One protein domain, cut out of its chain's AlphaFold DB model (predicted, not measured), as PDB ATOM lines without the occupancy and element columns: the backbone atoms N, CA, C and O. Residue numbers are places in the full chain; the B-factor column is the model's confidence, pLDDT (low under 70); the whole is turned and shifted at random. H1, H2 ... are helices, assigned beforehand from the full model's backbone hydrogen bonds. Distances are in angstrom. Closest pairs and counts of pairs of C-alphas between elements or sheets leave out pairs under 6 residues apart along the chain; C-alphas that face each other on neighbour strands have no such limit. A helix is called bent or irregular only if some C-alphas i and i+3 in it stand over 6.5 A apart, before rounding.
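This is residues 4 to 103 of the 103 residues of the protein "Nitroreductase domain-containing protein" of Acetobacter sp. CAG:267 (UniProt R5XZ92). An open, loose arch of helices: the long helix H5 makes one side, with H4 packed on its residues 86 to 93 and H3 at its last residues, while H2 stands at the other side, joined through long links. H1, with residues 9 to 12 after it, sticks out as a free arm, and so does the loop of residues 35 to 42. The printed part has 100 residues with five named helices, in the order H1 H2 H3 H4 H5, and no named strand; the class is all helix. The whole is loose, with a radius of gyration of the C-alphas of 18.2 A, and elongated, spanning 48 by 31 by 30 A.

Find C-alpha 4 at (6.439, -41.804, -17.520), where H1 begins; it holds residues 4 to 8 and is 6.2 A long from first to last C-alpha. Go on to C-alpha 23 at (-7.450, -44.673, 3.795), where H2, residues 23 to 33, sets out for 15.2 A. After a long stretch look for H3 at residues 53 to 60, 10.6 A, and then for H4 at residues 68 to 77, 14.2 A. The longest helix, H5, runs through residues 83 to 101 for 27.5 A and ends at C-alpha 101, (-21.842, -37.191, -5.736).

Begin at H5, which touches H4 with its residues 86 to 93 alone; the closest C-alphas, those of Pro 68 and His 90, are 6.5 A apart. These two helices run opposite ways at a steep tilt of 62 degrees. Near the other end of H5, residues 100 to 101 alone touch H3, where the closest C-alphas, those of Arg 56 and Tyr 101, are 6.8 A apart. H3 and H5 run opposite ways at a steep tilt of 50 degrees. H3 and H4 are apart. H2 touches no helix, and H1 touches no helix. Along the backbones of H1, H2, H3 and H4, each O i to N i+4 pair is within hydrogen-bond range; in H5, 13 of 15 are. H5 is neither bent nor irregular, but only just: C-alphas 91 and 94 are 6.4 A apart.

Look at His 41 and Thr 83 for the two C-alphas farthest apart, 50.2 A. The printed part has no cut and ends at Ser 103, the chain's last residue. The links from H1 to H2, 14 residues, and from H2 to H3, 19 residues, are long; that from H3 to H4 is short, and that from H4 to H5 is tight. In the B-factor column you find a mean pLDDT of the printed part of 91.3, and no printed residue is under 70.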
ATOM      1  N   TYR A   4       6.719 -42.500 -16.260       97.88
ATOM      2  CA  TYR A   4       6.439 -41.804 -17.520       97.88
ATOM      3  C   TYR A   4       5.246 -42.400 -18.275       97.88
ATOM      4  O   TYR A   4       4.485 -41.669 -18.900       97.88
ATOM      5  N   GLU A   5       5.021 -43.707 -18.148       98.00
ATOM      6  CA  GLU A   5       3.848 -44.366 -18.722       98.00
ATOM      7  C   GLU A   5       2.553 -43.916 -18.025       98.00
ATOM      8  O   GLU A   5       1.539 -43.679 -18.681       98.00
ATOM      9  N   ALA A   6       2.589 -43.771 -16.695       96.25
ATOM     10  CA  ALA A   6       1.458 -43.278 -15.912       96.25
ATOM     11  C   ALA A   6       1.055 -41.853 -16.318       96.25
ATOM     12  O   ALA A   6      -0.135 -41.549 -16.419       96.25
ATOM     13  N   ILE A   7       2.052 -40.996 -16.558       96.94
ATOM     14  CA  ILE A   7       1.859 -39.606 -16.983       96.94
ATOM     15  C   ILE A   7       1.220 -39.563 -18.372       96.94
ATOM     16  O   ILE A   7       0.190 -38.912 -18.539       96.94
ATOM     17  N   GLU A   8       1.775 -40.302 -19.336       97.75
ATOM     18  CA  GLU A   8       1.284 -40.320 -20.720       97.75
ATOM     19  C   GLU A   8      -0.151 -40.860 -20.820       97.75
ATOM     20  O   GLU A   8      -0.979 -40.359 -21.575       97.75
ATOM     21  N   LYS A   9      -0.494 -41.862 -20.001       97.44
ATOM     22  CA  LYS A   9      -1.829 -42.482 -20.006       97.44
ATOM     23  C   LYS A   9      -2.878 -41.722 -19.187       97.44
ATOM     24  O   LYS A   9      -4.031 -42.169 -19.128       97.44
ATOM     25  N   ARG A  10      -2.524 -40.609 -18.530       96.69
ATOM     26  CA  ARG A  10      -3.439 -39.870 -17.648       96.69
ATOM     27  C   ARG A  10      -4.623 -39.313 -18.441       96.69
ATOM     28  O   ARG A  10      -4.479 -38.471 -19.321       96.69
ATOM     29  N   ARG A  11      -5.827 -39.700 -18.029       96.00
ATOM     30  CA  ARG A  11      -7.098 -39.177 -18.543       96.00
ATOM     31  C   ARG A  11      -8.007 -38.759 -17.394       96.00
ATOM     32  O   ARG A  11      -7.897 -39.285 -16.291       96.00
ATOM     33  N   THR A  12      -8.896 -37.807 -17.652       92.06
ATOM     34  CA  THR A  12      -9.925 -37.416 -16.680       92.06
ATOM     35  C   THR A  12     -11.009 -38.489 -16.643       92.06
ATOM     36  O   THR A  12     -11.641 -38.755 -17.663       92.06
ATOM     37  N   ILE A  13     -11.211 -39.099 -15.476       90.56
ATOM     38  CA  ILE A  13     -12.266 -40.087 -15.229       90.56
ATOM     39  C   ILE A  13     -13.477 -39.369 -14.640       90.56
ATOM     40  O   ILE A  13     -13.306 -38.501 -13.784       90.56
ATOM     41  N   ARG A  14     -14.675 -39.693 -15.137       87.75
ATOM     42  CA  ARG A  14     -15.939 -39.092 -14.678       87.75
ATOM     43  C   ARG A  14     -16.997 -40.102 -14.227       87.75
ATOM     44  O   ARG A  14     -17.998 -39.695 -13.658       87.75
ATOM     45  N   ASP A  15     -16.752 -41.388 -14.451       88.69
ATOM     46  CA  ASP A  15     -17.617 -42.478 -14.010       88.69
ATOM     47  C   ASP A  15     -16.834 -43.322 -12.999       88.69
ATOM     48  O   ASP A  15     -15.736 -43.797 -13.305       88.69
ATOM     49  N   PHE A  16     -17.382 -43.465 -11.792       89.44
ATOM     50  CA  PHE A  16     -16.765 -44.169 -10.669       89.44
ATOM     51  C   PHE A  16     -17.702 -45.258 -10.144       89.44
ATOM     52  O   PHE A  16     -18.924 -45.130 -10.209       89.44
ATOM     53  N   GLU A  17     -17.120 -46.333  -9.620       90.00
ATOM     54  CA  GLU A  17     -17.865 -47.334  -8.855       90.00
ATOM     55  C   GLU A  17     -18.243 -46.759  -7.482       90.00
ATOM     56  O   GLU A  17     -17.453 -46.023  -6.893       90.00
ATOM     57  N   ASP A  18     -19.404 -47.140  -6.933       88.25
ATOM     58  CA  ASP A  18     -19.812 -46.781  -5.561       88.25
ATOM     59  C   ASP A  18     -19.033 -47.623  -4.534       88.25
ATOM     60  O   ASP A  18     -19.578 -48.490  -3.845       88.25
ATOM     61  N   LYS A  19     -17.713 -47.423  -4.497       89.88
ATOM     62  CA  LYS A  19     -16.775 -48.151  -3.647       89.88
ATOM     63  C   LYS A  19     -15.840 -47.171  -2.937       89.88
ATOM     64  O   LYS A  19     -15.159 -46.392  -3.602       89.88
ATOM     65  N   PRO A  20     -15.719 -47.251  -1.600       89.94
ATOM     66  CA  PRO A  20     -14.800 -46.391  -0.872       89.94
ATOM     67  C   PRO A  20     -13.341 -46.702  -1.225       89.94
ATOM     68  O   PRO A  20     -12.952 -47.860  -1.416       89.94
ATOM     69  N   VAL A  21     -12.517 -45.657  -1.248       93.06
ATOM     70  CA  VAL A  21     -11.061 -45.778  -1.358       93.06
ATOM     71  C   VAL A  21     -10.474 -46.030   0.030       93.06
ATOM     72  O   VAL A  21     -10.820 -45.349   0.992       93.06
ATOM     73  N   ASP A  22      -9.567 -47.002   0.132       95.88
ATOM     74  CA  ASP A  22      -8.863 -47.302   1.380       95.88
ATOM     75  C   ASP A  22      -8.068 -46.077   1.874       95.88
ATOM     76  O   ASP A  22      -7.357 -45.412   1.110       95.88
ATOM     77  N   MET A  23      -8.158 -45.788   3.172       95.31
ATOM     78  CA  MET A  23      -7.450 -44.673   3.795       95.31
ATOM     79  C   MET A  23      -5.927 -44.765   3.658       95.31
ATOM     80  O   MET A  23      -5.273 -43.726   3.575       95.31
ATOM     81  N   GLU A  24      -5.340 -45.960   3.584       97.88
ATOM     82  CA  GLU A  24      -3.902 -46.121   3.343       97.88
ATOM     83  C   GLU A  24      -3.509 -45.693   1.924       97.88
ATOM     84  O   GLU A  24      -2.460 -45.072   1.718       97.88
ATOM     85  N   VAL A  25      -4.385 -45.921   0.941       97.44
ATOM     86  CA  VAL A  25      -4.201 -45.405  -0.423       97.44
ATOM     87  C   VAL A  25      -4.275 -43.877  -0.422       97.44
ATOM     88  O   VAL A  25      -3.405 -43.226  -1.003       97.44
ATOM     89  N   ILE A  26      -5.248 -43.294   0.286       96.31
ATOM     90  CA  ILE A  26      -5.391 -41.833   0.402       96.31
ATOM     91  C   ILE A  26      -4.148 -41.213   1.056       96.31
ATOM     92  O   ILE A  26      -3.576 -40.261   0.523       96.31
ATOM     93  N   LYS A  27      -3.663 -41.780   2.167       96.75
ATOM     94  CA  LYS A  27      -2.433 -41.324   2.839       96.75
ATOM     95  C   LYS A  27      -1.219 -41.386   1.916       96.75
ATOM     96  O   LYS A  27      -0.415 -40.454   1.910       96.75
ATOM     97  N   LYS A  28      -1.090 -42.447   1.113       97.62
ATOM     98  CA  LYS A  28      -0.009 -42.581   0.127       97.62
ATOM     99  C   LYS A  28      -0.057 -41.467  -0.924       97.62
ATOM    100  O   LYS A  28       0.986 -40.896  -1.240       97.62
ATOM    101  N   ILE A  29      -1.248 -41.126  -1.424       96.25
ATOM    102  CA  ILE A  29      -1.449 -40.030  -2.387       96.25
ATOM    103  C   ILE A  29      -1.061 -38.684  -1.763       96.25
ATOM    104  O   ILE A  29      -0.268 -37.943  -2.344       96.25
ATOM    105  N   LEU A  30      -1.564 -38.389  -0.561       95.31
ATOM    106  CA  LEU A  30      -1.249 -37.146   0.150       95.31
ATOM    107  C   LEU A  30       0.251 -37.027   0.439       95.31
ATOM    108  O   LEU A  30       0.846 -35.980   0.201       95.31
ATOM    109  N   SER A  31       0.884 -38.114   0.889       94.88
ATOM    110  CA  SER A  31       2.325 -38.152   1.146       94.88
ATOM    111  C   SER A  31       3.137 -37.817  -0.105       94.88
ATOM    112  O   SER A  31       4.075 -37.026  -0.020       94.88
ATOM    113  N   ALA A  32       2.755 -38.358  -1.268       94.31
ATOM    114  CA  ALA A  32       3.396 -38.045  -2.542       94.31
ATOM    115  C   ALA A  32       3.189 -36.576  -2.947       94.31
ATOM    116  O   ALA A  32       4.153 -35.907  -3.317       94.31
ATOM    117  N   GLY A  33       1.967 -36.045  -2.819       92.00
ATOM    118  CA  GLY A  33       1.663 -34.641  -3.119       92.00
ATOM    119  C   GLY A  33       2.454 -33.660  -2.249       92.00
ATOM    120  O   GLY A  33       2.997 -32.678  -2.747       92.00
ATOM    121  N   LEU A  34       2.624 -33.973  -0.962       91.12
ATOM    122  CA  LEU A  34       3.408 -33.166  -0.020       91.12
ATOM    123  C   LEU A  34       4.922 -33.162  -0.307       91.12
ATOM    124  O   LEU A  34       5.651 -32.391   0.318       91.12
ATOM    125  N   LYS A  35       5.419 -33.996  -1.232       91.81
ATOM    126  CA  LYS A  35       6.807 -33.924  -1.726       91.81
ATOM    127  C   LYS A  35       7.005 -32.869  -2.814       91.81
ATOM    128  O   LYS A  35       8.152 -32.604  -3.170       91.81
ATOM    129  N   ALA A  36       5.934 -32.273  -3.342       92.00
ATOM    130  CA  ALA A  36       6.045 -31.205  -4.325       92.00
ATOM    131  C   ALA A  36       6.751 -29.965  -3.731       92.00
ATOM    132  O   ALA A  36       6.602 -29.673  -2.538       92.00
ATOM    133  N   PRO A  37       7.527 -29.219  -4.540       92.25
ATOM    134  CA  PRO A  37       8.154 -27.986  -4.083       92.25
ATOM    135  C   PRO A  37       7.088 -26.956  -3.691       92.25
ATOM    136  O   PRO A  37       6.025 -26.871  -4.303       92.25
ATOM    137  N   THR A  38       7.387 -26.147  -2.676       92.88
ATOM    138  CA  THR A  38       6.497 -25.081  -2.198       92.88
ATOM    139  C   THR A  38       7.244 -23.759  -2.180       92.88
ATOM    140  O   THR A  38       8.422 -23.708  -1.818       92.88
ATOM    141  N   ASN A  39       6.563 -22.680  -2.569       92.12
ATOM    142  CA  ASN A  39       7.127 -21.340  -2.472       92.12
ATOM    143  C   ASN A  39       7.471 -21.033  -1.007       92.12
ATOM    144  O   ASN A  39       6.640 -21.235  -0.119       92.12
ATOM    145  N   ASN A  40       8.709 -20.592  -0.768       92.19
ATOM    146  CA  ASN A  40       9.193 -20.146   0.539       92.19
ATOM    147  C   ASN A  40       8.916 -21.132   1.700       92.19
ATOM    148  O   ASN A  40       8.690 -20.725   2.834       92.19
ATOM    149  N   HIS A  41       8.862 -22.440   1.412       85.69
ATOM    150  CA  HIS A  41       8.514 -23.492   2.380       85.69
ATOM    151  C   HIS A  41       7.194 -23.286   3.144       85.69
ATOM    152  O   HIS A  41       6.975 -23.937   4.164       85.69
ATOM    153  N   LEU A  42       6.290 -22.442   2.641       88.56
ATOM    154  CA  LEU A  42       5.073 -22.065   3.358       88.56
ATOM    155  C   LEU A  42       4.084 -23.224   3.511       88.56
ATOM    156  O   LEU A  42       3.302 -23.222   4.453       88.56
ATOM    157  N   ARG A  43       4.121 -24.209   2.597       86.44
ATOM    158  CA  ARG A  43       3.264 -25.414   2.622       86.44
ATOM    159  C   ARG A  43       1.792 -25.089   2.922       86.44
ATOM    160  O   ARG A  43       1.146 -25.789   3.693       86.44
ATOM    161  N   GLN A  44       1.273 -24.024   2.312       86.75
ATOM    162  CA  GLN A  44      -0.087 -23.514   2.523       86.75
ATOM    163  C   GLN A  44      -1.135 -24.365   1.794       86.75
ATOM    164  O   GLN A  44      -1.876 -23.870   0.948       86.75
ATOM    165  N   TRP A  45      -1.165 -25.661   2.094       86.50
ATOM    166  CA  TRP A  45      -2.158 -26.597   1.586       86.50
ATOM    167  C   TRP A  45      -2.827 -27.296   2.757       86.50
ATOM    168  O   TRP A  45      -2.165 -27.902   3.598       86.50
ATOM    169  N   GLU A  46      -4.150 -27.246   2.767       89.56
ATOM    170  CA  GLU A  46      -4.982 -28.006   3.683       89.56
ATOM    171  C   GLU A  46      -5.801 -28.997   2.863       89.56
ATOM    172  O   GLU A  46      -6.370 -28.648   1.827       89.56
ATOM    173  N   PHE A  47      -5.839 -30.247   3.316       91.75
ATOM    174  CA  PHE A  47      -6.619 -31.298   2.676       91.75
ATOM    175  C   PHE A  47      -7.729 -31.730   3.626       91.75
ATOM    176  O   PHE A  47      -7.460 -32.165   4.745       91.75
ATOM    177  N   VAL A  48      -8.972 -31.638   3.160       93.31
ATOM    178  CA  VAL A  48     -10.157 -32.116   3.880       93.31
ATOM    179  C   VAL A  48     -10.708 -33.322   3.134       93.31
ATOM    180  O   VAL A  48     -11.024 -33.238   1.949       93.31
ATOM    181  N   ILE A  49     -10.808 -34.453   3.826       93.25
ATOM    182  CA  ILE A  49     -11.343 -35.696   3.264       93.25
ATOM    183  C   ILE A  49     -12.823 -35.784   3.633       93.25
ATOM    184  O   ILE A  49     -13.167 -35.781   4.815       93.25
ATOM    185  N   ILE A  50     -13.693 -35.879   2.625       92.12
ATOM    186  CA  ILE A  50     -15.147 -35.967   2.801       92.12
ATOM    187  C   ILE A  50     -15.623 -37.348   2.342       92.12
ATOM    188  O   ILE A  50     -15.856 -37.585   1.155       92.12
ATOM    189  N   ASN A  51     -15.783 -38.252   3.309       89.31
ATOM    190  CA  ASN A  51     -16.267 -39.615   3.062       89.31
ATOM    191  C   ASN A  51     -17.787 -39.750   3.238       89.31
ATOM    192  O   ASN A  51     -18.382 -40.683   2.709       89.31
ATOM    193  N   ASP A  52     -18.421 -38.840   3.980       90.25
ATOM    194  CA  ASP A  52     -19.866 -38.876   4.194       90.25
ATOM    195  C   ASP A  52     -20.624 -38.276   2.997       90.25
ATOM    196  O   ASP A  52     -20.337 -37.160   2.549       90.25
ATOM    197  N   LYS A  53     -21.622 -39.011   2.483       87.56
ATOM    198  CA  LYS A  53     -22.409 -38.595   1.310       87.56
ATOM    199  C   LYS A  53     -23.251 -37.339   1.578       87.56
ATOM    200  O   LYS A  53     -23.467 -36.557   0.651       87.56
ATOM    201  N   LYS A  54     -23.731 -37.112   2.808       89.25
ATOM    202  CA  LYS A  54     -24.516 -35.908   3.141       89.25
ATOM    203  C   LYS A  54     -23.615 -34.681   3.211       89.25
ATOM    204  O   LYS A  54     -23.948 -33.650   2.633       89.25
ATOM    205  N   GLU A  55     -22.452 -34.807   3.846       91.75
ATOM    206  CA  GLU A  55     -21.442 -33.746   3.886       91.75
ATOM    207  C   GLU A  55     -20.943 -33.384   2.487       91.75
ATOM    208  O   GLU A  55     -20.755 -32.207   2.178       91.75
ATOM    209  N   ARG A  56     -20.813 -34.377   1.605       90.44
ATOM    210  CA  ARG A  56     -20.473 -34.152   0.200       90.44
ATOM    211  C   ARG A  56     -21.514 -33.292  -0.513       90.44
ATOM    212  O   ARG A  56     -21.142 -32.292  -1.119       90.44
ATOM    213  N   LEU A  57     -22.805 -33.614  -0.391       88.19
ATOM    214  CA  LEU A  57     -23.878 -32.770  -0.944       88.19
ATOM    215  C   LEU A  57     -23.839 -31.355  -0.367       88.19
ATOM    216  O   LEU A  57     -23.940 -30.384  -1.116       88.19
ATOM    217  N   ARG A  58     -23.641 -31.237   0.951       90.44
ATOM    218  CA  ARG A  58     -23.571 -29.948   1.648       90.44
ATOM    219  C   ARG A  58     -22.445 -29.063   1.111       90.44
ATOM    220  O   ARG A  58     -22.649 -27.866   0.930       90.44
ATOM    221  N   VAL A  59     -21.267 -29.638   0.869       90.25
ATOM    222  CA  VAL A  59     -20.097 -28.903   0.363       90.25
ATOM    223  C   VAL A  59     -20.243 -28.561  -1.113       90.25
ATOM    224  O   VAL A  59     -19.913 -27.443  -1.503       90.25
ATOM    225  N   LEU A  60     -20.754 -29.489  -1.926       86.44
ATOM    226  CA  LEU A  60     -20.903 -29.247  -3.358       86.44
ATOM    227  C   LEU A  60     -21.997 -28.214  -3.667       86.44
ATOM    228  O   LEU A  60     -21.917 -27.572  -4.709       86.44
ATOM    229  N   LYS A  61     -22.989 -28.034  -2.778       84.06
ATOM    230  CA  LYS A  61     -24.123 -27.106  -2.968       84.06
ATOM    231  C   LYS A  61     -24.807 -27.297  -4.330       84.06
ATOM    232  O   LYS A  61     -25.173 -26.327  -4.989       84.06
ATOM    233  N   LEU A  62     -24.916 -28.548  -4.781       73.88
ATOM    234  CA  LEU A  62     -25.530 -28.860  -6.071       73.88
ATOM    235  C   LEU A  62     -27.041 -28.882  -5.902       73.88
ATOM    236  O   LEU A  62     -27.571 -29.695  -5.147       73.88
ATOM    237  N   GLU A  63     -27.719 -28.035  -6.659       72.38
ATOM    238  CA  GLU A  63     -29.170 -28.035  -6.804       72.38
ATOM    239  C   GLU A  63     -29.507 -28.120  -8.297       72.38
ATOM    240  O   GLU A  63     -28.766 -27.610  -9.137       72.38
ATOM    241  N   GLY A  64     -30.585 -28.825  -8.647       72.38
ATOM    242  CA  GLY A  64     -31.139 -28.831 -10.006       72.38
ATOM    243  C   GLY A  64     -30.296 -29.490 -11.111       72.38
ATOM    244  O   GLY A  64     -30.796 -29.652 -12.216       72.38
ATOM    245  N   MET A  65     -29.057 -29.938 -10.864       78.94
ATOM    246  CA  MET A  65     -28.169 -30.459 -11.927       78.94
ATOM    247  C   MET A  65     -28.696 -31.691 -12.678       78.94
ATOM    248  O   MET A  65     -28.264 -31.961 -13.797       78.94
ATOM    249  N   THR A  66     -29.587 -32.473 -12.068       84.06
ATOM    250  CA  THR A  66     -30.207 -33.641 -12.712       84.06
ATOM    251  C   THR A  66     -31.573 -33.331 -13.319       84.06
ATOM    252  O   THR A  66     -32.133 -34.195 -13.985       84.06
ATOM    253  N   ASN A  67     -32.128 -32.141 -13.070       90.69
ATOM    254  CA  ASN A  67     -33.431 -31.735 -13.578       90.69
ATOM    255  C   ASN A  67     -33.264 -31.035 -14.941       90.69
ATOM    256  O   ASN A  67     -32.598 -29.999 -15.004       90.69
ATOM    257  N   PRO A  68     -33.866 -31.558 -16.026       89.62
ATOM    258  CA  PRO A  68     -33.817 -30.920 -17.338       89.62
ATOM    259  C   PRO A  68     -34.309 -29.470 -17.332       89.62
ATOM    260  O   PRO A  68     -33.653 -28.630 -17.937       89.62
ATOM    261  N   ASP A  69     -35.371 -29.155 -16.584       93.31
ATOM    262  CA  ASP A  69     -35.943 -27.802 -16.551       93.31
ATOM    263  C   ASP A  69     -34.993 -26.794 -15.892       93.31
ATOM    264  O   ASP A  69     -34.903 -25.637 -16.299       93.31
ATOM    265  N   ASP A  70     -34.276 -27.219 -14.851       92.81
ATOM    266  CA  ASP A  70     -33.302 -26.359 -14.174       92.81
ATOM    267  C   ASP A  70     -32.032 -26.202 -15.012       92.81
ATOM    268  O   ASP A  70     -31.436 -25.124 -15.031       92.81
ATOM    269  N   CYS A  71     -31.664 -27.246 -15.766       92.62
ATOM    270  CA  CYS A  71     -30.655 -27.137 -16.807       92.62
ATOM    271  C   CYS A  71     -31.089 -26.090 -17.840       92.62
ATOM    272  O   CYS A  71     -30.359 -25.130 -18.040       92.62
ATOM    273  N   ASP A  72     -32.288 -26.187 -18.419       94.50
ATOM    274  CA  ASP A  72     -32.772 -25.232 -19.422       94.50
ATOM    275  C   ASP A  72     -32.776 -23.786 -18.925       94.50
ATOM    276  O   ASP A  72     -32.242 -22.916 -19.610       94.50
ATOM    277  N   LYS A  73     -33.254 -23.527 -17.701       94.31
ATOM    278  CA  LYS A  73     -33.193 -22.183 -17.091       94.31
ATOM    279  C   LYS A  73     -31.765 -21.646 -17.001       94.31
ATOM    280  O   LYS A  73     -31.537 -20.458 -17.229       94.31
ATOM    281  N   MET A  74     -30.800 -22.500 -16.654       92.62
ATOM    282  CA  MET A  74     -29.386 -22.125 -16.621       92.62
ATOM    283  C   MET A  74     -28.873 -21.796 -18.031       92.62
ATOM    284  O   MET A  74     -28.212 -20.774 -18.214       92.62
ATOM    285  N   LEU A  75     -29.186 -22.633 -19.027       94.38
ATOM    286  CA  LEU A  75     -28.761 -22.421 -20.417       94.38
ATOM    287  C   LEU A  75     -29.388 -21.145 -21.008       94.38
ATOM    288  O   LEU A  75     -28.706 -20.400 -21.715       94.38
ATOM    289  N   ASP A  76     -30.644 -20.855 -20.666       95.56
ATOM    290  CA  ASP A  76     -31.342 -19.619 -21.031       95.56
ATOM    291  C   ASP A  76     -30.677 -18.395 -20.394       95.56
ATOM    292  O   ASP A  76     -30.458 -17.389 -21.066       95.56
ATOM    293  N   GLY A  77     -30.278 -18.496 -19.122       94.94
ATOM    294  CA  GLY A  77     -29.506 -17.459 -18.433       94.94
ATOM    295  C   GLY A  77     -28.149 -17.170 -19.086       94.94
ATOM    296  O   GLY A  77     -27.660 -16.043 -19.015       94.94
ATOM    297  N   PHE A  78     -27.560 -18.155 -19.771       93.31
ATOM    298  CA  PHE A  78     -26.353 -17.983 -20.586       93.31
ATOM    299  C   PHE A  78     -26.633 -17.500 -22.017       93.31
ATOM    300  O   PHE A  78     -25.691 -17.269 -22.772       93.31
ATOM    301  N   GLY A  79     -27.903 -17.337 -22.403       95.88
ATOM    302  CA  GLY A  79     -28.300 -16.944 -23.754       95.88
ATOM    303  C   GLY A  79     -27.971 -17.998 -24.812       95.88
ATOM    304  O   GLY A  79     -27.760 -17.660 -25.976       95.88
ATOM    305  N   MET A  80     -27.877 -19.271 -24.420       95.50
ATOM    306  CA  MET A  80     -27.440 -20.338 -25.311       95.50
ATOM    307  C   MET A  80     -28.603 -20.855 -26.156       95.50
ATOM    308  O   MET A  80     -29.525 -21.494 -25.651       95.50
ATOM    309  N   THR A  81     -28.549 -20.585 -27.457       95.38
ATOM    310  CA  THR A  81     -29.627 -20.899 -28.409       95.38
ATOM    311  C   THR A  81     -29.333 -22.106 -29.295       95.38
ATOM    312  O   THR A  81     -30.261 -22.671 -29.870       95.38
ATOM    313  N   ASP A  82     -28.068 -22.514 -29.405       97.62
ATOM    314  CA  ASP A  82     -27.658 -23.644 -30.236       97.62
ATOM    315  C   ASP A  82     -28.164 -24.975 -29.658       97.62
ATOM    316  O   ASP A  82     -27.864 -25.343 -28.521       97.62
ATOM    317  N   THR A  83     -28.950 -25.700 -30.449       96.25
ATOM    318  CA  THR A  83     -29.638 -26.918 -30.008       96.25
ATOM    319  C   THR A  83     -28.689 -28.069 -29.702       96.25
ATOM    320  O   THR A  83     -28.955 -28.838 -28.776       96.25
ATOM    321  N   ASP A  84     -27.574 -28.175 -30.427       96.88
ATOM    322  CA  ASP A  84     -26.599 -29.245 -30.215       96.88
ATOM    323  C   ASP A  84     -25.830 -29.002 -28.916       96.88
ATOM    324  O   ASP A  84     -25.692 -29.906 -28.088       96.88
ATOM    325  N   GLN A  85     -25.410 -27.757 -28.676       95.19
ATOM    326  CA  GLN A  85     -24.777 -27.355 -27.423       95.19
ATOM    327  C   GLN A  85     -25.700 -27.595 -26.231       95.19
ATOM    328  O   GLN A  85     -25.272 -28.191 -25.241       95.19
ATOM    329  N   ARG A  86     -26.976 -27.204 -26.320       95.56
ATOM    330  CA  ARG A  86     -27.946 -27.482 -25.249       95.56
ATOM    331  C   ARG A  86     -28.091 -28.984 -25.004       95.56
ATOM    332  O   ARG A  86     -27.999 -29.426 -23.858       95.56
ATOM    333  N   GLY A  87     -28.203 -29.779 -26.070       95.31
ATOM    334  CA  GLY A  87     -28.217 -31.241 -25.996       95.31
ATOM    335  C   GLY A  87     -27.002 -31.814 -25.256       95.31
ATOM    336  O   GLY A  87     -27.149 -32.702 -24.413       95.31
ATOM    337  N   MET A  88     -25.807 -31.259 -25.486       94.94
ATOM    338  CA  MET A  88     -24.603 -31.656 -24.749       94.94
ATOM    339  C   MET A  88     -24.732 -31.403 -23.245       94.94
ATOM    340  O   MET A  88     -24.339 -32.269 -22.460       94.94
ATOM    341  N   TYR A  89     -25.292 -30.268 -22.821       93.94
ATOM    342  CA  TYR A  89     -25.488 -29.971 -21.398       93.94
ATOM    343  C   TYR A  89     -26.510 -30.900 -20.744       93.94
ATOM    344  O   TYR A  89     -26.241 -31.394 -19.649       93.94
ATOM    345  N   HIS A  90     -27.609 -31.243 -21.417       93.44
ATOM    346  CA  HIS A  90     -28.564 -32.221 -20.879       93.44
ATOM    347  C   HIS A  90     -27.934 -33.598 -20.632       93.44
ATOM    348  O   HIS A  90     -28.318 -34.298 -19.699       93.44
ATOM    349  N   ILE A  91     -26.931 -33.981 -21.428       92.38
ATOM    350  CA  ILE A  91     -26.170 -35.221 -21.218       92.38
ATOM    351  C   ILE A  91     -25.100 -35.037 -20.131       92.38
ATOM    352  O   ILE A  91     -24.872 -35.933 -19.314       92.38
ATOM    353  N   ALA A  92     -24.402 -33.902 -20.135       90.81
ATOM    354  CA  ALA A  92     -23.251 -33.658 -19.277       90.81
ATOM    355  C   ALA A  92     -23.639 -33.352 -17.827       90.81
ATOM    356  O   ALA A  92     -22.954 -33.817 -16.920       90.81
ATOM    357  N   MET A  93     -24.725 -32.614 -17.591       90.94
ATOM    358  CA  MET A  93     -25.110 -32.147 -16.256       90.94
ATOM    359  C   MET A  93     -25.438 -33.301 -15.291       90.94
ATOM    360  O   MET A  93     -24.828 -33.348 -14.216       90.94
ATOM    361  N   PRO A  94     -26.257 -34.309 -15.664       89.44
ATOM    362  CA  PRO A  94     -26.491 -35.466 -14.801       89.44
ATOM    363  C   PRO A  94     -25.228 -36.304 -14.568       89.44
ATOM    364  O   PRO A  94     -25.003 -36.796 -13.462       89.44
ATOM    365  N   LYS A  95     -24.366 -36.441 -15.588       89.31
ATOM    366  CA  LYS A  95     -23.083 -37.153 -15.454       89.31
ATOM    367  C   LYS A  95     -22.130 -36.427 -14.513       89.31
ATOM    368  O   LYS A  95     -21.510 -37.062 -13.673       89.31
ATOM    369  N   GLN A  96     -22.048 -35.104 -14.616       88.94
ATOM    370  CA  GLN A  96     -21.239 -34.271 -13.735       88.94
ATOM    371  C   GLN A  96     -21.741 -34.357 -12.289       88.94
ATOM    372  O   GLN A  96     -20.928 -34.469 -11.373       88.94
ATOM    373  N   PHE A  97     -23.061 -34.363 -12.076       88.88
ATOM    374  CA  PHE A  97     -23.635 -34.591 -10.753       88.88
ATOM    375  C   PHE A  97     -23.245 -35.966 -10.204       88.88
ATOM    376  O   PHE A  97     -22.711 -36.050  -9.102       88.88
ATOM    377  N   SER A  98     -23.450 -37.030 -10.987       88.31
ATOM    378  CA  SER A  98     -23.078 -38.393 -10.592       88.31
ATOM    379  C   SER A  98     -21.588 -38.490 -10.258       88.31
ATOM    380  O   SER A  98     -21.235 -39.020  -9.211       88.31
ATOM    381  N   MET A  99     -20.725 -37.902 -11.091       89.19
ATOM    382  CA  MET A  99     -19.281 -37.845 -10.873       89.19
ATOM    383  C   MET A  99     -18.934 -37.223  -9.521       89.19
ATOM    384  O   MET A  99     -18.076 -37.741  -8.824       89.19
ATOM    385  N   LEU A 100     -19.563 -36.104  -9.160       88.00
ATOM    386  CA  LEU A 100     -19.254 -35.388  -7.923       88.00
ATOM    387  C   LEU A 100     -19.903 -36.033  -6.696       88.00
ATOM    388  O   LEU A 100     -19.345 -35.972  -5.607       88.00
ATOM    389  N   TYR A 101     -21.090 -36.621  -6.848       85.75
ATOM    390  CA  TYR A 101     -21.842 -37.191  -5.736       85.75
ATOM    391  C   TYR A 101     -21.425 -38.626  -5.408       85.75
ATOM    392  O   TYR A 101     -21.348 -38.974  -4.230       85.75
ATOM    393  N   ASN A 102     -21.122 -39.441  -6.420       82.81
ATOM    394  CA  ASN A 102     -20.796 -40.862  -6.270       82.81
ATOM    395  C   ASN A 102     -19.285 -41.154  -6.236       82.81
ATOM    396  O   ASN A 102     -18.920 -42.319  -6.117       82.81
ATOM    397  N   SER A 103     -18.418 -40.135  -6.331       72.25
ATOM    398  CA  SER A 103     -16.950 -40.284  -6.231       72.25
ATOM    399  C   SER A 103     -16.439 -40.814  -4.895       72.25
ATOM    400  O   SER A 103     -17.139 -40.634  -3.872       72.25
TER     401      SER A 103